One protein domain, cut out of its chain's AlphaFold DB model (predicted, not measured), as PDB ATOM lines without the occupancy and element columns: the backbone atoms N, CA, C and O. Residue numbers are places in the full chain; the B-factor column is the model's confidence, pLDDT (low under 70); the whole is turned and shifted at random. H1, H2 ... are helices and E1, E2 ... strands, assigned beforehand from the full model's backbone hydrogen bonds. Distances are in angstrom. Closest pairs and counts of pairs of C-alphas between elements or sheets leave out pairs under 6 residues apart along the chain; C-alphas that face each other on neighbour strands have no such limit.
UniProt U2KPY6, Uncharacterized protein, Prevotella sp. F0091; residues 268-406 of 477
ATOM      1  N   SER A 268      28.499  26.218  52.938       87.62
ATOM      2  CA  SER A 268      28.825  27.349  53.817       87.62
ATOM      3  C   SER A 268      30.218  27.933  53.523       87.62
ATOM      4  O   SER A 268      31.127  27.827  54.352       87.62
ATOM      5  N   PRO A 269      30.460  28.504  52.324       91.06
ATOM      6  CA  PRO A 269      31.728  29.167  52.033       91.06
ATOM      7  C   PRO A 269      31.890  30.434  52.879       91.06
ATOM      8  O   PRO A 269      30.927  31.102  53.234       91.06
ATOM      9  N   ASN A 270      33.121  30.853  53.161       93.31
ATOM     10  CA  ASN A 270      33.322  32.116  53.871       93.31
ATOM     11  C   ASN A 270      32.954  33.275  52.936       93.31
ATOM     12  O   ASN A 270      33.739  33.601  52.044       93.31
ATOM     13  N   LEU A 271      31.777  33.884  53.118       95.31
ATOM     14  CA  LEU A 271      31.282  34.988  52.288       95.31
ATOM     15  C   LEU A 271      31.250  36.344  52.997       95.31
ATOM     16  O   LEU A 271      31.038  37.346  52.318       95.31
ATOM     17  N   ASP A 272      31.519  36.390  54.300       95.06
ATOM     18  CA  ASP A 272      31.415  37.611  55.100       95.06
ATOM     19  C   ASP A 272      32.166  38.800  54.492       95.06
ATOM     20  O   ASP A 272      33.298  38.683  54.001       95.06
ATOM     21  N   GLY A 273      31.525  39.966  54.560       94.94
ATOM     22  CA  GLY A 273      32.098  41.246  54.155       94.94
ATOM     23  C   GLY A 273      31.390  41.891  52.968       94.94
ATOM     24  O   GLY A 273      30.211  41.654  52.704       94.94
ATOM     25  N   TYR A 274      32.111  42.773  52.274       96.69
ATOM     26  CA  TYR A 274      31.554  43.584  51.194       96.69
ATOM     27  C   TYR A 274      31.855  43.004  49.815       96.69
ATOM     28  O   TYR A 274      32.936  42.469  49.559       96.69
ATOM     29  N   TRP A 275      30.904  43.173  48.903       97.31
ATOM     30  CA  TRP A 275      30.978  42.695  47.531       97.31
ATOM     31  C   TRP A 275      30.480  43.761  46.565       97.31
ATOM     32  O   TRP A 275      29.461  44.397  46.796       97.31
ATOM     33  N   PHE A 276      31.173  43.960  45.455       97.00
ATOM     34  CA  PHE A 276      30.771  44.897  44.415       97.00
ATOM     35  C   PHE A 276      29.844  44.234  43.408       97.00
ATOM     36  O   PHE A 276      30.158  43.147  42.916       97.00
ATOM     37  N   GLY A 277      28.744  44.915  43.081       93.31
ATOM     38  CA  GLY A 277      27.925  44.584  41.917       93.31
ATOM     39  C   GLY A 277      28.631  44.961  40.611       93.31
ATOM     40  O   GLY A 277      29.606  45.718  40.602       93.31
ATOM     41  N   GLU A 278      28.127  44.455  39.485       85.88
ATOM     42  CA  GLU A 278      28.713  44.700  38.157       85.88
ATOM     43  C   GLU A 278      28.785  46.186  37.780       85.88
ATOM     44  O   GLU A 278      29.624  46.584  36.970       85.88
ATOM     45  N   HIS A 279      27.906  47.011  38.351       84.44
ATOM     46  CA  HIS A 279      27.796  48.431  38.028       84.44
ATOM     47  C   HIS A 279      28.395  49.340  39.104       84.44
ATOM     48  O   HIS A 279      28.205  50.558  39.050       84.44
ATOM     49  N   HIS A 280      29.148  48.773  40.052       89.25
ATOM     50  CA  HIS A 280      29.799  49.542  41.101       89.25
ATOM     51  C   HIS A 280      30.773  50.577  40.533       89.25
ATOM     52  O   HIS A 280      31.675  50.262  39.754       89.25
ATOM     53  N   SER A 281      30.654  51.815  41.004       86.62
ATOM     54  CA  SER A 281      31.679  52.840  40.830       86.62
ATOM     55  C   SER A 281      31.703  53.787  42.026       86.62
ATOM     56  O   SER A 281      30.731  53.881  42.775       86.62
ATOM     57  N   GLU A 282      32.783  54.555  42.176       81.44
ATOM     58  CA  GLU A 282      32.897  55.549  43.254       81.44
ATOM     59  C   GLU A 282      31.772  56.597  43.235       81.44
ATOM     60  O   GLU A 282      31.375  57.098  44.285       81.44
ATOM     61  N   HIS A 283      31.251  56.926  42.050       81.88
ATOM     62  CA  HIS A 283      30.192  57.924  41.873       81.88
ATOM     63  C   HIS A 283      28.782  57.339  41.887       81.88
ATOM     64  O   HIS A 283      27.825  58.090  42.044       81.88
ATOM     65  N   ARG A 284      28.655  56.024  41.703       87.38
ATOM     66  CA  ARG A 284      27.384  55.303  41.705       87.38
ATOM     67  C   ARG A 284      27.580  54.000  42.475       87.38
ATOM     68  O   ARG A 284      27.935  52.987  41.864       87.38
ATOM     69  N   PRO A 285      27.416  54.034  43.808       90.62
ATOM     70  CA  PRO A 285      27.534  52.844  44.627       90.62
ATOM     71  C   PRO A 285      26.516  51.783  44.213       90.62
ATOM     72  O   PRO A 285      25.327  52.067  44.071       90.62
ATOM     73  N   ASP A 286      27.020  50.569  44.041       94.19
ATOM     74  CA  ASP A 286      26.264  49.333  43.847       94.19
ATOM     75  C   ASP A 286      27.072  48.212  44.508       94.19
ATOM     76  O   ASP A 286      28.129  47.814  44.015       94.19
ATOM     77  N   TYR A 287      26.697  47.823  45.718       95.69
ATOM     78  CA  TYR A 287      27.467  46.877  46.514       95.69
ATOM     79  C   TYR A 287      26.570  46.112  47.474       95.69
ATOM     80  O   TYR A 287      25.444  46.498  47.748       95.69
ATOM     81  N   TRP A 288      27.095  45.020  47.994       96.69
ATOM     82  CA  TRP A 288      26.401  44.091  48.857       96.69
ATOM     83  C   TRP A 288      27.204  43.928  50.135       96.69
ATOM     84  O   TRP A 288      28.436  43.879  50.098       96.69
ATOM     85  N   ARG A 289      26.511  43.841  51.261       96.44
ATOM     86  CA  ARG A 289      27.056  43.339  52.517       96.44
ATOM     87  C   ARG A 289      26.530  41.925  52.703       96.44
ATOM     88  O   ARG A 289      25.333  41.705  52.546       96.44
ATOM     89  N   VAL A 290      27.422  40.991  52.991       97.00
ATOM     90  CA  VAL A 290      27.073  39.598  53.259       97.00
ATOM     91  C   VAL A 290      27.469  39.275  54.689       97.00
ATOM     92  O   VAL A 290      28.593  39.578  55.098       97.00
ATOM     93  N   GLU A 291      26.530  38.698  55.430       95.00
ATOM     94  CA  GLU A 291      26.702  38.263  56.815       95.00
ATOM     95  C   GLU A 291      26.217  36.818  56.941       95.00
ATOM     96  O   GLU A 291      25.085  36.510  56.567       95.00
ATOM     97  N   GLU A 292      27.064  35.924  57.442       91.00
ATOM     98  CA  GLU A 292      26.664  34.563  57.791       91.00
ATOM     99  C   GLU A 292      25.658  34.586  58.952       91.00
ATOM    100  O   GLU A 292      25.858  35.235  59.982       91.00
ATOM    101  N   ILE A 293      24.549  33.874  58.770       85.12
ATOM    102  CA  ILE A 293      23.479  33.695  59.753       85.12
ATOM    103  C   ILE A 293      23.214  32.199  59.941       85.12
ATOM    104  O   ILE A 293      23.664  31.367  59.162       85.12
ATOM    105  N   MET A 294      22.442  31.834  60.964       72.75
ATOM    106  CA  MET A 294      22.234  30.425  61.328       72.75
ATOM    107  C   MET A 294      21.689  29.548  60.188       72.75
ATOM    108  O   MET A 294      22.066  28.387  60.085       72.75
ATOM    109  N   SER A 295      20.817  30.094  59.339       71.25
ATOM    110  CA  SER A 295      20.175  29.373  58.232       71.25
ATOM    111  C   SER A 295      20.856  29.579  56.868       71.25
ATOM    112  O   SER A 295      20.413  29.011  55.867       71.25
ATOM    113  N   GLY A 296      21.950  30.347  56.795       86.88
ATOM    114  CA  GLY A 296      22.628  30.685  55.541       86.88
ATOM    115  C   GLY A 296      23.305  32.049  55.610       86.88
ATOM    116  O   GLY A 296      24.191  32.272  56.428       86.88
ATOM    117  N   TYR A 297      22.892  32.975  54.748       92.81
ATOM    118  CA  TYR A 297      23.487  34.303  54.649       92.81
ATOM    119  C   TYR A 297      22.422  35.386  54.522       92.81
ATOM    120  O   TYR A 297      21.454  35.235  53.777       92.81
ATOM    121  N   LEU A 298      22.644  36.516  55.185       93.62
ATOM    122  CA  LEU A 298      21.933  37.757  54.924       93.62
ATOM    123  C   LEU A 298      22.710  38.553  53.872       93.62
ATOM    124  O   LEU A 298      23.860  38.937  54.087       93.62
ATOM    125  N   PHE A 299      22.077  38.795  52.730       96.62
ATOM    126  CA  PHE A 299      22.591  39.638  51.659       96.62
ATOM    127  C   PHE A 299      21.861  40.978  51.688       96.62
ATOM    128  O   PHE A 299      20.676  41.056  51.366       96.62
ATOM    129  N   THR A 300      22.578  42.047  52.024       96.00
ATOM    130  CA  THR A 300      22.059  43.415  51.998       96.00
ATOM    131  C   THR A 300      22.624  44.162  50.795       96.00
ATOM    132  O   THR A 300      23.801  44.522  50.770       96.00
ATOM    133  N   HIS A 301      21.790  44.400  49.787       95.81
ATOM    134  CA  HIS A 301      22.118  45.189  48.603       95.81
ATOM    135  C   HIS A 301      21.965  46.678  48.885       95.81
ATOM    136  O   HIS A 301      20.913  47.122  49.335       95.81
ATOM    137  N   TYR A 302      22.992  47.446  48.553       95.12
ATOM    138  CA  TYR A 302      23.011  48.897  48.584       95.12
ATOM    139  C   TYR A 302      23.251  49.444  47.183       95.12
ATOM    140  O   TYR A 302      24.296  49.189  46.578       95.12
ATOM    141  N   PHE A 303      22.328  50.262  46.686       93.62
ATOM    142  CA  PHE A 303      22.468  50.878  45.371       93.62
ATOM    143  C   PHE A 303      21.896  52.288  45.315       93.62
ATOM    144  O   PHE A 303      20.990  52.661  46.058       93.62
ATOM    145  N   GLN A 304      22.408  53.080  44.382       92.06
ATOM    146  CA  GLN A 304      21.894  54.415  44.110       92.06
ATOM    147  C   GLN A 304      20.996  54.424  42.865       92.06
ATOM    148  O   GLN A 304      21.421  54.026  41.770       92.06
ATOM    149  N   LYS A 305      19.757  54.915  43.015       89.50
ATOM    150  CA  LYS A 305      18.844  55.163  41.889       89.50
ATOM    151  C   LYS A 305      19.313  56.370  41.080       89.50
ATOM    152  O   LYS A 305      19.920  57.310  41.597       89.50
ATOM    153  N   GLU A 306      19.053  56.332  39.780       86.06
ATOM    154  CA  GLU A 306      19.442  57.414  38.880       86.06
ATOM    155  C   GLU A 306      18.711  58.711  39.259       86.06
ATOM    156  O   GLU A 306      17.488  58.736  39.355       86.06
ATOM    157  N   GLY A 307      19.473  59.782  39.498       84.00
ATOM    158  CA  GLY A 307      18.940  61.077  39.929       84.00
ATOM    159  C   GLY A 307      18.842  61.281  41.448       84.00
ATOM    160  O   GLY A 307      18.570  62.402  41.872       84.00
ATOM    161  N   GLU A 308      19.123  60.267  42.274       87.94
ATOM    162  CA  GLU A 308      19.036  60.349  43.741       87.94
ATOM    163  C   GLU A 308      20.412  60.512  44.412       87.94
ATOM    164  O   GLU A 308      20.911  59.653  45.145       87.94
ATOM    165  N   ASN A 309      21.067  61.646  44.157       83.75
ATOM    166  CA  ASN A 309      22.379  61.933  44.739       83.75
ATOM    167  C   ASN A 309      22.323  61.998  46.277       83.75
ATOM    168  O   ASN A 309      21.521  62.736  46.842       83.75
ATOM    169  N   GLY A 310      23.220  61.265  46.943       84.69
ATOM    170  CA  GLY A 310      23.330  61.230  48.408       84.69
ATOM    171  C   GLY A 310      22.401  60.234  49.110       84.69
ATOM    172  O   GLY A 310      22.480  60.123  50.332       84.69
ATOM    173  N   LYS A 311      21.571  59.505  48.354       91.88
ATOM    174  CA  LYS A 311      20.666  58.470  48.861       91.88
ATOM    175  C   LYS A 311      21.091  57.086  48.391       91.88
ATOM    176  O   LYS A 311      21.473  56.906  47.233       91.88
ATOM    177  N   LEU A 312      20.999  56.114  49.288       94.12
ATOM    178  CA  LEU A 312      21.202  54.699  49.014       94.12
ATOM    179  C   LEU A 312      19.922  53.942  49.319       94.12
ATOM    180  O   LEU A 312      19.367  54.061  50.405       94.12
ATOM    181  N   HIS A 313      19.492  53.128  48.371       95.19
ATOM    182  CA  HIS A 313      18.448  52.146  48.589       95.19
ATOM    183  C   HIS A 313      19.066  50.881  49.156       95.19
ATOM    184  O   HIS A 313      20.129  50.459  48.701       95.19
ATOM    185  N   GLN A 314      18.388  50.306  50.140       95.06
ATOM    186  CA  GLN A 314      18.740  49.060  50.797       95.06
ATOM    187  C   GLN A 314      17.674  48.006  50.499       95.06
ATOM    188  O   GLN A 314      16.482  48.275  50.654       95.06
ATOM    189  N   GLN A 315      18.109  46.813  50.101       94.94
ATOM    190  CA  GLN A 315      17.268  45.629  49.917       94.94
ATOM    191  C   GLN A 315      17.928  44.435  50.604       94.94
ATOM    192  O   GLN A 315      19.126  44.221  50.451       94.94
ATOM    193  N   GLU A 316      17.161  43.668  51.370       93.88
ATOM    194  CA  GLU A 316      17.656  42.512  52.123       93.88
ATOM    195  C   GLU A 316      17.098  41.212  51.556       93.88
ATOM    196  O   GLU A 316      15.929  41.158  51.177       93.88
ATOM    197  N   PHE A 317      17.927  40.171  51.525       93.62
ATOM    198  CA  PHE A 317      17.558  38.827  51.088       93.62
ATOM    199  C   PHE A 317      18.227  37.785  51.982       93.62
ATOM    200  O   PHE A 317      19.413  37.911  52.295       93.62
ATOM    201  N   THR A 318      17.497  36.727  52.332       91.50
ATOM    202  CA  THR A 318      18.096  35.536  52.949       91.50
ATOM    203  C   THR A 318      18.487  34.569  51.842       91.50
ATOM    204  O   THR A 318      17.670  34.270  50.970       91.50
ATOM    205  N   ILE A 319      19.738  34.113  51.843       93.12
ATOM    206  CA  ILE A 319      20.280  33.230  50.810       93.12
ATOM    207  C   ILE A 319      20.941  32.009  51.440       93.12
ATOM    208  O   ILE A 319      21.850  32.138  52.259       93.12
ATOM    209  N   SER A 320      20.541  30.825  50.985       90.69
ATOM    210  CA  SER A 320      21.168  29.544  51.333       90.69
ATOM    211  C   SER A 320      21.628  28.846  50.054       90.69
ATOM    212  O   SER A 320      20.944  28.919  49.037       90.69
ATOM    213  N   PHE A 321      22.789  28.194  50.074       90.81
ATOM    214  CA  PHE A 321      23.401  27.578  48.890       90.81
ATOM    215  C   PHE A 321      23.379  26.062  49.015       90.81
ATOM    216  O   PHE A 321      23.755  25.557  50.064       90.81
ATOM    217  N   TYR A 322      23.001  25.347  47.961       88.69
ATOM    218  CA  TYR A 322      22.891  23.889  47.966       88.69
ATOM    219  C   TYR A 322      23.646  23.281  46.788       88.69
ATOM    220  O   TYR A 322      23.685  23.870  45.706       88.69
ATOM    221  N   SER A 323      24.211  22.095  47.003       82.12
ATOM    222  CA  SER A 323      24.804  21.262  45.956       82.12
ATOM    223  C   SER A 323      24.192  19.867  46.026       82.12
ATOM    224  O   SER A 323      24.557  19.067  46.886       82.12
ATOM    225  N   ASN A 324      23.215  19.587  45.161       67.44
ATOM    226  CA  ASN A 324      22.577  18.271  45.078       67.44
ATOM    227  C   ASN A 324      22.109  18.004  43.641       67.44
ATOM    228  O   ASN A 324      21.048  18.479  43.234       67.44
ATOM    229  N   GLU A 325      22.938  17.286  42.874       69.62
ATOM    230  CA  GLU A 325      22.871  17.095  41.408       69.62
ATOM    231  C   GLU A 325      23.042  18.391  40.590       69.62
ATOM    232  O   GLU A 325      23.837  18.414  39.652       69.62
ATOM    233  N   ASP A 326      22.375  19.471  41.002       78.25
ATOM    234  CA  ASP A 326      22.508  20.842  40.518       78.25
ATOM    235  C   ASP A 326      22.981  21.768  41.659       78.25
ATOM    236  O   ASP A 326      22.522  21.653  42.800       78.25
ATOM    237  N   ASP A 327      23.838  22.745  41.347       88.25
ATOM    238  CA  ASP A 327      24.217  23.814  42.281       88.25
ATOM    239  C   ASP A 327      23.213  24.971  42.180       88.25
ATOM    240  O   ASP A 327      23.134  25.654  41.152       88.25
ATOM    241  N   TYR A 328      22.437  25.219  43.235       90.75
ATOM    242  CA  TYR A 328      21.451  26.305  43.266       90.75
ATOM    243  C   TYR A 328      21.395  27.011  44.621       90.75
ATOM    244  O   TYR A 328      21.638  26.430  45.677       90.75
ATOM    245  N   ALA A 329      21.060  28.298  44.598       91.56
ATOM    246  CA  ALA A 329      20.785  29.066  45.800       91.56
ATOM    247  C   ALA A 329      19.274  29.133  46.023       91.56
ATOM    248  O   ALA A 329      18.520  29.231  45.066       91.56
ATOM    249  N   CYS A 330      18.822  29.102  47.268       90.56
ATOM    250  CA  CYS A 330      17.480  29.504  47.669       90.56
ATOM    251  C   CYS A 330      17.559  30.964  48.105       90.56
ATOM    252  O   CYS A 330      18.216  31.262  49.099       90.56
ATOM    253  N   VAL A 331      16.938  31.871  47.352       92.31
ATOM    254  CA  VAL A 331      16.925  33.308  47.652       92.31
ATOM    255  C   VAL A 331      15.518  33.702  48.072       92.31
ATOM    256  O   VAL A 331      14.577  33.636  47.279       92.31
ATOM    257  N   GLN A 332      15.382  34.138  49.316       90.75
ATOM    258  CA  GLN A 332      14.115  34.509  49.928       90.75
ATOM    259  C   GLN A 332      13.990  36.026  50.020       90.75
ATOM    260  O   GLN A 332      14.842  36.718  50.585       90.75
ATOM    261  N   HIS A 333      12.889  36.542  49.483       92.44
ATOM    262  CA  HIS A 333      12.475  37.920  49.693       92.44
ATOM    263  C   HIS A 333      11.917  38.061  51.125       92.44
ATOM    264  O   HIS A 333      11.203  37.157  51.564       92.44
ATOM    265  N   PRO A 334      12.122  39.178  51.852       88.00
ATOM    266  CA  PRO A 334      11.638  39.344  53.235       88.00
ATOM    267  C   PRO A 334      10.122  39.155  53.397       88.00
ATOM    268  O   PRO A 334       9.630  38.717  54.431       88.00
ATOM    269  N   ARG A 335       9.369  39.423  52.326       89.81
ATOM    270  CA  ARG A 335       7.930  39.130  52.226       89.81
ATOM    271  C   ARG A 335       7.584  37.651  52.461       89.81
ATOM    272  O   ARG A 335       6.498  37.393  52.960       89.81
ATOM    273  N   SER A 336       8.463  36.697  52.144       86.06
ATOM    274  CA  SER A 336       8.213  35.258  52.359       86.06
ATOM    275  C   SER A 336       7.862  34.934  53.813       86.06
ATOM    276  O   SER A 336       6.881  34.241  54.066       86.06
ATOM    277  N   ILE A 337       8.571  35.550  54.759       81.19
ATOM    278  CA  ILE A 337       8.320  35.435  56.200       81.19
ATOM    279  C   ILE A 337       6.910  35.924  56.544       81.19
ATOM    280  O   ILE A 337       6.179  35.265  57.276       81.19
ATOM    281  N   MET A 338       6.489  37.051  55.965       83.50
ATOM    282  CA  MET A 338       5.130  37.570  56.146       83.50
ATOM    283  C   MET A 338       4.072  36.590  55.621       83.50
ATOM    284  O   MET A 338       3.041  36.426  56.267       83.50
ATOM    285  N   GLN A 339       4.315  35.937  54.479       84.19
ATOM    286  CA  GLN A 339       3.384  34.930  53.954       84.19
ATOM    287  C   GLN A 339       3.241  33.772  54.945       84.19
ATOM    288  O   GLN A 339       2.121  33.394  55.280       84.19
ATOM    289  N   TRP A 340       4.349  33.271  55.499       78.75
ATOM    290  CA  TRP A 340       4.305  32.203  56.500       78.75
ATOM    291  C   TRP A 340       3.559  32.611  57.768       78.75
ATOM    292  O   TRP A 340       2.698  31.869  58.235       78.75
ATOM    293  N   LEU A 341       3.812  33.818  58.286       81.25
ATOM    294  CA  LEU A 341       3.112  34.343  59.463       81.25
ATOM    295  C   LEU A 341       1.596  34.494  59.245       81.25
ATOM    296  O   LEU A 341       0.831  34.423  60.208       81.25
ATOM    297  N   ASN A 342       1.159  34.698  58.000       81.31
ATOM    298  CA  ASN A 342      -0.254  34.782  57.628       81.31
ATOM    299  C   ASN A 342      -0.858  33.437  57.188       81.31
ATOM    300  O   ASN A 342      -2.054  33.387  56.907       81.31
ATOM    301  N   ASN A 343      -0.065  32.359  57.151       73.88
ATOM    302  CA  ASN A 343      -0.441  31.072  56.561       73.88
ATOM    303  C   ASN A 343      -0.860  31.186  55.075       73.88
ATOM    304  O   ASN A 343      -1.739  30.470  54.591       73.88
ATOM    305  N   ASP A 344      -0.232  32.119  54.359       80.81
ATOM    306  CA  ASP A 344      -0.394  32.340  52.927       80.81
ATOM    307  C   ASP A 344       0.630  31.513  52.128       80.81
ATOM    308  O   ASP A 344       1.736  31.212  52.582       80.81
ATOM    309  N   LYS A 345       0.272  31.158  50.888       77.44
ATOM    310  CA  LYS A 345       1.161  30.414  49.984       77.44
ATOM    311  C   LYS A 345       2.262  31.312  49.420       77.44
ATOM    312  O   LYS A 345       1.996  32.426  48.967       77.44
ATOM    313  N   LEU A 346       3.471  30.769  49.322       79.81
ATOM    314  CA  LEU A 346       4.585  31.387  48.616       79.81
ATOM    315  C   LEU A 346       4.353  31.409  47.106       79.81
ATOM    316  O   LEU A 346       3.749  30.518  46.504       79.81
ATOM    317  N   SER A 347       4.907  32.420  46.462       82.06
ATOM    318  CA  SER A 347       4.905  32.579  45.018       82.06
ATOM    319  C   SER A 347       6.288  33.003  44.532       82.06
ATOM    320  O   SER A 347       7.207  33.231  45.317       82.06
ATOM    321  N   LYS A 348       6.435  33.184  43.218       83.75
ATOM    322  CA  LYS A 348       7.629  33.825  42.650       83.75
ATOM    323  C   LYS A 348       7.875  35.236  43.194       83.75
ATOM    324  O   LYS A 348       8.979  35.730  43.096       83.75
ATOM    325  N   GLU A 349       6.890  35.908  43.783       88.12
ATOM    326  CA  GLU A 349       7.131  37.219  44.401       88.12
ATOM    327  C   GLU A 349       7.857  37.114  45.754       88.12
ATOM    328  O   GLU A 349       8.257  38.133  46.307       88.12
ATOM    329  N   ASP A 350       8.027  35.899  46.283       88.62
ATOM    330  CA  ASP A 350       8.529  35.659  47.635       88.62
ATOM    331  C   ASP A 350       9.866  34.891  47.646       88.62
ATOM    332  O   ASP A 350      10.632  35.005  48.601       88.62
ATOM    333  N   ILE A 351      10.165  34.113  46.599       89.50
ATOM    334  CA  ILE A 351      11.330  33.220  46.551       89.50
ATOM    335  C   ILE A 351      11.768  32.911  45.114       89.50
ATOM    336  O   ILE A 351      10.939  32.803  44.207       89.50
ATOM    337  N   THR A 352      13.075  32.742  44.916       91.69
ATOM    338  CA  THR A 352      13.683  32.326  43.646       91.69
ATOM    339  C   THR A 352      14.830  31.348  43.881       91.69
ATOM    340  O   THR A 352      15.425  31.337  44.960       91.69
ATOM    341  N   TYR A 353      15.137  30.524  42.875       91.31
ATOM    342  CA  TYR A 353      16.216  29.546  42.954       91.31
ATOM    343  C   TYR A 353      17.176  29.691  41.772       91.31
ATOM    344  O   TYR A 353      17.010  28.975  40.784       91.31
ATOM    345  N   PRO A 354      18.135  30.632  41.808       93.94
ATOM    346  CA  PRO A 354      19.143  30.783  40.766       93.94
ATOM    347  C   PRO A 354      20.237  29.716  40.884       93.94
ATOM    348  O   PRO A 354      20.567  29.267  41.982       93.94
ATOM    349  N   HIS A 355      20.869  29.374  39.763       94.38
ATOM    350  CA  HIS A 355      22.168  28.701  39.807       94.38
ATOM    351  C   HIS A 355      23.220  29.653  40.366       94.38
ATOM    352  O   HIS A 355      23.131  30.869  40.162       94.38
ATOM    353  N   PHE A 356      24.243  29.110  41.023       94.19
ATOM    354  CA  PHE A 356      25.395  29.896  41.448       94.19
ATOM    355  C   PHE A 356      26.715  29.239  41.052       94.19
ATOM    356  O   PHE A 356      26.808  28.028  40.888       94.19
ATOM    357  N   VAL A 357      27.760  30.056  40.934       94.56
ATOM    358  CA  VAL A 357      29.141  29.592  40.781       94.56
ATOM    359  C   VAL A 357      30.053  30.402  41.694       94.56
ATOM    360  O   VAL A 357      30.117  31.632  41.592       94.56
ATOM    361  N   PHE A 358      30.802  29.708  42.551       94.62
ATOM    362  CA  PHE A 358      31.857  30.299  43.369       94.62
ATOM    363  C   PHE A 358      33.220  30.198  42.685       94.62
ATOM    364  O   PHE A 358      33.644  29.132  42.243       94.62
ATOM    365  N   PHE A 359      33.962  31.305  42.660       92.75
ATOM    366  CA  PHE A 359      35.333  31.329  42.152       92.75
ATOM    367  C   PHE A 359      36.319  31.526  43.301       92.75
ATOM    368  O   PHE A 359      36.314  32.580  43.936       92.75
ATOM    369  N   GLY A 360      37.223  30.567  43.518       85.56
ATOM    370  CA  GLY A 360      38.287  30.674  44.529       85.56
ATOM    371  C   GLY A 360      38.190  29.704  45.713       85.56
ATOM    372  O   GLY A 360      38.873  29.929  46.708       85.56
ATOM    373  N   GLY A 361      37.393  28.633  45.610       83.81
ATOM    374  CA  GLY A 361      37.260  27.613  46.662       83.81
ATOM    375  C   GLY A 361      36.555  28.148  47.910       83.81
ATOM    376  O   GLY A 361      35.659  28.977  47.792       83.81
ATOM    377  N   ASP A 362      36.997  27.724  49.097       82.38
ATOM    378  CA  ASP A 362      36.356  28.018  50.396       82.38
ATOM    379  C   ASP A 362      36.310  29.507  50.773       82.38
ATOM    380  O   ASP A 362      35.535  29.919  51.639       82.38
ATOM    381  N   LYS A 363      37.139  30.335  50.126       90.19
ATOM    382  CA  LYS A 363      37.108  31.800  50.232       90.19
ATOM    383  C   LYS A 363      36.873  32.408  48.852       90.19
ATOM    384  O   LYS A 363      37.823  32.896  48.229       90.19
ATOM    385  N   PRO A 364      35.627  32.388  48.349       94.69
ATOM    386  CA  PRO A 364      35.341  32.875  47.014       94.69
ATOM    387  C   PRO A 364      35.722  34.350  46.870       94.69
ATOM    388  O   PRO A 364      35.493  35.162  47.764       94.69
ATOM    389  N   THR A 365      36.291  34.710  45.727       95.25
ATOM    390  CA  THR A 365      36.571  36.105  45.340       95.25
ATOM    391  C   THR A 365      35.527  36.647  44.376       95.25
ATOM    392  O   THR A 365      35.434  37.860  44.186       95.25
ATOM    393  N   LYS A 366      34.741  35.755  43.760       96.69
ATOM    394  CA  LYS A 366      33.613  36.100  42.898       96.69
ATOM    395  C   LYS A 366      32.471  35.112  43.096       96.69
ATOM    396  O   LYS A 366      32.722  33.932  43.348       96.69
ATOM    397  N   ILE A 367      31.255  35.610  42.916       96.50
ATOM    398  CA  ILE A 367      30.016  34.831  42.878       96.50
ATOM    399  C   ILE A 367      29.304  35.205  41.582       96.50
ATOM    400  O   ILE A 367      29.197  36.389  41.268       96.50
ATOM    401  N   ALA A 368      28.846  34.227  40.814       96.38
ATOM    402  CA  ALA A 368      27.933  34.460  39.700       96.38
ATOM    403  C   ALA A 368      26.594  33.804  40.018       96.38
ATOM    404  O   ALA A 368      26.591  32.660  40.451       96.38
ATOM    405  N   PHE A 369      25.499  34.523  39.789       95.94
ATOM    406  CA  PHE A 369      24.137  34.007  39.851       95.94
ATOM    407  C   PHE A 369      23.542  33.969  38.447       95.94
ATOM    408  O   PHE A 369      23.618  34.959  37.713       95.94
ATOM    409  N   GLU A 370      22.916  32.853  38.088       94.06
ATOM    410  CA  GLU A 370      22.258  32.648  36.799       94.06
ATOM    411  C   GLU A 370      20.799  32.216  36.984       94.06
ATOM    412  O   GLU A 370      20.422  31.615  37.986       94.06
ATOM    413  N   SER A 371      19.958  32.557  36.009       90.50
ATOM    414  CA  SER A 371      18.529  32.226  36.020       90.50
ATOM    415  C   SER A 371      18.319  30.709  35.975       90.50
ATOM    416  O   SER A 371      18.946  30.021  35.166       90.50
ATOM    417  N   PHE A 372      17.421  30.198  36.821       88.69
ATOM    418  CA  PHE A 372      17.135  28.765  36.902       88.69
ATOM    419  C   PHE A 372      15.658  28.466  37.185       88.69
ATOM    420  O   PHE A 372      14.918  28.194  36.234       88.69
ATOM    421  N   MET A 373      15.200  28.523  38.442       88.56
ATOM    422  CA  MET A 373      13.786  28.324  38.787       88.56
ATOM    423  C   MET A 373      13.190  29.553  39.465       88.56
ATOM    424  O   MET A 373      13.839  30.230  40.257       88.56
ATOM    425  N   MET A 374      11.908  29.794  39.179       84.56
ATOM    426  CA  MET A 374      11.144  30.937  39.679       84.56
ATOM    427  C   MET A 374      11.868  32.263  39.408       84.56
ATOM    428  O   MET A 374      12.172  33.002  40.334       84.56
ATOM    429  N   ASP A 375      12.181  32.556  38.143       85.56
ATOM    430  CA  ASP A 375      12.867  33.801  37.774       85.56
ATOM    431  C   ASP A 375      12.057  35.045  38.160       85.56
ATOM    432  O   ASP A 375      10.856  35.148  37.877       85.56
ATOM    433  N   VAL A 376      12.749  36.025  38.741       89.00
ATOM    434  CA  VAL A 376      12.148  37.230  39.321       89.00
ATOM    435  C   VAL A 376      12.836  38.505  38.866       89.00
ATOM    436  O   VAL A 376      13.988  38.524  38.439       89.00
ATOM    437  N   SER A 377      12.111  39.617  38.962       89.44
ATOM    438  CA  SER A 377      12.632  40.936  38.603       89.44
ATOM    439  C   SER A 377      13.463  41.583  39.714       89.44
ATOM    440  O   SER A 377      14.309  42.419  39.383       89.44
ATOM    441  N   TRP A 378      13.215  41.210  40.978       90.62
ATOM    442  CA  TRP A 378      13.829  41.768  42.191       90.62
ATOM    443  C   TRP A 378      15.162  41.104  42.576       90.62
ATOM    444  O   TRP A 378      15.924  41.690  43.333       90.62
ATOM    445  N   PHE A 379      15.489  39.943  42.002       92.00
ATOM    446  CA  PHE A 379      16.804  39.303  42.113       92.00
ATOM    447  C   PHE A 379      17.219  38.761  40.744       92.00
ATOM    448  O   PHE A 379      16.843  37.662  40.337       92.00
ATOM    449  N   ARG A 380      17.931  39.585  39.973       87.62
ATOM    450  CA  ARG A 380      18.334  39.247  38.602       87.62
ATOM    451  C   ARG A 380      19.672  38.511  38.588       87.62
ATOM    452  O   ARG A 380      20.466  38.709  39.505       87.62
ATOM    453  N   PRO A 381      19.964  37.739  37.523       91.00
ATOM    454  CA  PRO A 381      21.309  37.232  37.283       91.00
ATOM    455  C   PRO A 381      22.342  38.350  37.418       91.00
ATOM    456  O   PRO A 381      22.163  39.435  36.860       91.00
ATOM    457  N   MET A 382      23.391  38.091  38.189       94.62
ATOM    458  CA  MET A 382      24.378  39.102  38.555       94.62
ATOM    459  C   MET A 382      25.718  38.461  38.888       94.62
ATOM    460  O   MET A 382      25.801  37.271  39.199       94.62
ATOM    461  N   ARG A 383      26.775  39.272  38.873       95.94
ATOM    462  CA  ARG A 383      28.099  38.873  39.343       95.94
ATOM    463  C   ARG A 383      28.565  39.800  40.444       95.94
ATOM    464  O   ARG A 383      28.517  41.020  40.305       95.94
ATOM    465  N   LEU A 384      29.056  39.188  41.509       97.12
ATOM    466  CA  LEU A 384      29.615  39.863  42.663       97.12
ATOM    467  C   LEU A 384      31.119  39.630  42.712       97.12
ATOM    468  O   LEU A 384      31.594  38.518  42.470       97.12
ATOM    469  N   ILE A 385      31.873  40.674  43.038       96.56
ATOM    470  CA  ILE A 385      33.324  40.610  43.240       96.56
ATOM    471  C   ILE A 385      33.619  41.052  44.663       96.56
ATOM    472  O   ILE A 385      33.198  42.134  45.063       96.56
ATOM    473  N   ARG A 386      34.355  40.245  45.427       96.31
ATOM    474  CA  ARG A 386      34.679  40.589  46.811       96.31
ATOM    475  C   ARG A 386      35.467  41.899  46.858       96.31
ATOM    476  O   ARG A 386      36.431  42.080  46.108       96.31
ATOM    477  N   ALA A 387      35.053  42.804  47.736       95.12
ATOM    478  CA  ALA A 387      35.804  44.008  48.038       95.12
ATOM    479  C   ALA A 387      37.110  43.659  48.764       95.12
ATOM    480  O   ALA A 387      37.283  42.567  49.305       95.12
ATOM    481  N   LYS A 388      38.057  44.595  48.765       90.88
ATOM    482  CA  LYS A 388      39.256  44.458  49.592       90.88
ATOM    483  C   LYS A 388      38.904  44.739  51.052       90.88
ATOM    484  O   LYS A 388      38.026  45.555  51.315       90.88
ATOM    485  N   ASP A 389      39.639  44.121  51.971       84.12
ATOM    486  CA  ASP A 389      39.406  44.239  53.418       84.12
ATOM    487  C   ASP A 389      39.496  45.686  53.945       84.12
ATOM    488  O   ASP A 389      38.929  46.003  54.984       84.12
ATOM    489  N   ASP A 390      40.202  46.575  53.239       88.06
ATOM    490  CA  ASP A 390      40.371  47.992  53.582       88.06
ATOM    491  C   ASP A 390      39.320  48.920  52.945       88.06
ATOM    492  O   ASP A 390      39.389  50.143  53.098       88.06
ATOM    493  N   TRP A 391      38.354  48.369  52.208       91.94
ATOM    494  CA  TRP A 391      37.325  49.168  51.562       91.94
ATOM    495  C   TRP A 391      36.294  49.688  52.569       91.94
ATOM    496  O   TRP A 391      35.704  48.924  53.328       91.94
ATOM    497  N   MET A 392      36.034  50.999  52.524       87.00
ATOM    498  CA  MET A 392      35.039  51.653  53.376       87.00
ATOM    499  C   MET A 392      33.718  51.879  52.629       87.00
ATOM    500  O   MET A 392      33.720  52.567  51.594       87.00
ATOM    501  N   PRO A 393      32.583  51.395  53.162       88.38
ATOM    502  CA  PRO A 393      31.294  51.532  52.508       88.38
ATOM    503  C   PRO A 393      30.785  52.986  52.526       88.38
ATOM    504  O   PRO A 393      31.004  53.726  53.488       88.38
ATOM    505  N   PRO A 394      30.060  53.434  51.486       85.56
ATOM    506  CA  PRO A 394      29.442  54.760  51.457       85.56
ATOM    507  C   PRO A 394      28.434  55.039  52.583       85.56
ATOM    508  O   PRO A 394      28.214  56.202  52.914       85.56
ATOM    509  N   THR A 395      27.856  54.009  53.205       84.44
ATOM    510  CA  THR A 395      27.000  54.149  54.399       84.44
ATOM    511  C   THR A 395      27.752  54.764  55.581       84.44
ATOM    512  O   THR A 395      27.213  55.627  56.267       84.44
ATOM    513  N   GLU A 396      29.035  54.440  55.760       81.31
ATOM    514  CA  GLU A 396      29.894  55.067  56.778       81.31
ATOM    515  C   GLU A 396      30.265  56.521  56.443       81.31
ATOM    516  O   GLU A 396      30.742  57.264  57.301       81.31
ATOM    517  N   LYS A 397      30.018  56.962  55.205       79.81
ATOM    518  CA  LYS A 397      30.262  58.341  54.750       79.81
ATOM    519  C   LYS A 397      29.047  59.257  54.944       79.81
ATOM    520  O   LYS A 397      29.067  60.389  54.466       79.81
ATOM    521  N   GLY A 398      28.007  58.791  55.643       80.88
ATOM    522  CA  GLY A 398      26.835  59.592  56.008       80.88
ATOM    523  C   GLY A 398      25.794  59.752  54.898       80.88
ATOM    524  O   GLY A 398      25.042  60.725  54.919       80.88
ATOM    525  N   MET A 399      25.755  58.837  53.922       85.94
ATOM    526  CA  MET A 399      24.652  58.783  52.956       85.94
ATOM    527  C   MET A 399      23.341  58.389  53.648       85.94
ATOM    528  O   MET A 399      23.337  57.540  54.538       85.94
ATOM    529  N   GLU A 400      22.233  58.992  53.223       91.31
ATOM    530  CA  GLU A 400      20.895  58.620  53.692       91.31
ATOM    531  C   GLU A 400      20.537  57.237  53.137       91.31
ATOM    532  O   GLU A 400      20.676  57.002  51.935       91.31
ATOM    533  N   VAL A 401      20.083  56.326  54.000       93.50
ATOM    534  CA  VAL A 401      19.690  54.967  53.611       93.50
ATOM    535  C   VAL A 401      18.173  54.842  53.650       93.50
ATOM    536  O   VAL A 401      17.549  55.144  54.664       93.50
ATOM    537  N   ILE A 402      17.592  54.376  52.548       94.75
ATOM    538  CA  ILE A 402      16.167  54.101  52.385       94.75
ATOM    539  C   ILE A 402      16.004  52.588  52.279       94.75
ATOM    540  O   ILE A 402      16.481  51.985  51.319       94.75
ATOM    541  N   ASN A 403      15.332  51.970  53.248       93.44
ATOM    542  CA  ASN A 403      15.008  50.549  53.181       93.44
ATOM    543  C   ASN A 403      13.805  50.343  52.249       93.44
ATOM    544  O   ASN A 403      12.669  50.646  52.611       93.44
ATOM    545  N   ASP A 404      14.051  49.811  51.051       93.62
ATOM    546  CA  ASP A 404      13.002  49.551  50.059       93.62
ATOM    547  C   ASP A 404      12.002  48.482  50.553       93.62
ATOM    548  O   ASP A 404      10.871  48.427  50.066       93.62
ATOM    549  N   PHE A 405      12.387  47.663  51.538       91.38
ATOM    550  CA  PHE A 405      11.582  46.587  52.121       91.38
ATOM    551  C   PHE A 405      11.180  46.849  53.577       91.38
ATOM    552  O   PHE A 405      10.831  45.909  54.290       91.38
ATOM    553  N   GLU A 406      11.152  48.113  54.016       89.50
ATOM    554  CA  GLU A 406      10.835  48.483  55.405       89.50
ATOM    555  C   GLU A 406       9.546  47.817  55.924       89.50
ATOM    556  O   GLU A 406       9.529  47.287  57.035       89.50
TER     557      GLU A 406
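AT A GLANCE: This is residues 268 to 406 of the 477 residues of an uncharacterized protein of Prevotella sp. F0091 (UniProt U2KPY6). Eight antiparallel strands, E1 to E8, ring a closed barrel, and the longest of them, E4, reaches from E3 and the added strand E9 at its start to E5 at its end. The short helix H2 is outside the barrel near the start of E9, while H1 and the link after it form a small head beyond the end of E5 and the start of E6. The printed part has 139 residues with two named helices and nine named strands, in the order E1 E2 E3 E4 E5 H1 E6 E7 E8 H2 E9, and its class is mostly strand. It is compact, with a radius of gyration of the C-alphas of 15.2 A and spans of 40 by 37 by 26 A.

HOW THE PARTS SIT: E1, residues 273 to 276, and E2, residues 286 to 293, form a hairpin, with N 275 and O 288 within hydrogen-bond range at 2.8 A. E3, residues 296 to 303, makes a hairpin with E2, N 289 and O 300 being 2.8 A apart. E4, residues 311 to 324, makes a hairpin with E3, N 301 to O 315 at 2.8 A. E5, residues 326 to 332, makes a hairpin with E4, N 330 to O 320 at 2.8 A. E1 to E5 are a meander, each strand the antiparallel neighbour of the one before. H1, residues 335 to 341, is not on the barrel, but only just, with 4 pairs of C-alphas within 10 A. E6, residues 351 to 359, is antiparallel to E5, N 331 to O 352 at 2.9 A, and bends by 51 degrees at residue 355. The closest C-alphas of H1 and E6, Ser 336 and Ile 351, are 6.9 A apart. E7, residues 366 to 373, and E8, residues 382 to 386, complete a second meander, E6 E7 E8, through two hairpins, with N 357 to O 368 at 2.9 A and N 369 to O 382 at 2.8 A. E8 closes the ring antiparallel to E1, N 276 to O 385 at 2.8 A. H2, residues 394 to 397, is on the barrel, outside it, at a height over the sheet of 8.3 A. E9, residues 400 to 403, is parallel to E4 at 46 degrees, N 312 to O 400 at 2.8 A. The closest C-alphas of H2 and E9, Thr 395 and Val 401, are 7.4 A apart. H1 and H2 are apart. In H1 every O i to N i+4 pair is within hydrogen-bond range; H2 is too short for such a pair.

IN THESE COORDINATES: E1 begins at C-alpha 273 (32.098, 41.246, 54.155). E4 is 40.4 A long from first to last C-alpha, E6 24.5 A, E3 22.6 A, E2 22.5 A and E7 21.7 A. E9 ends at C-alpha 403 (15.008, 50.549, 53.181).

THE WHOLE: The two C-alphas farthest apart, those of Glu 325 and Gly 398, are 45.1 A apart. The printed part has no cut and no long link. Mean pLDDT of the printed part is 89.3; residues 324 to 325 are under 70.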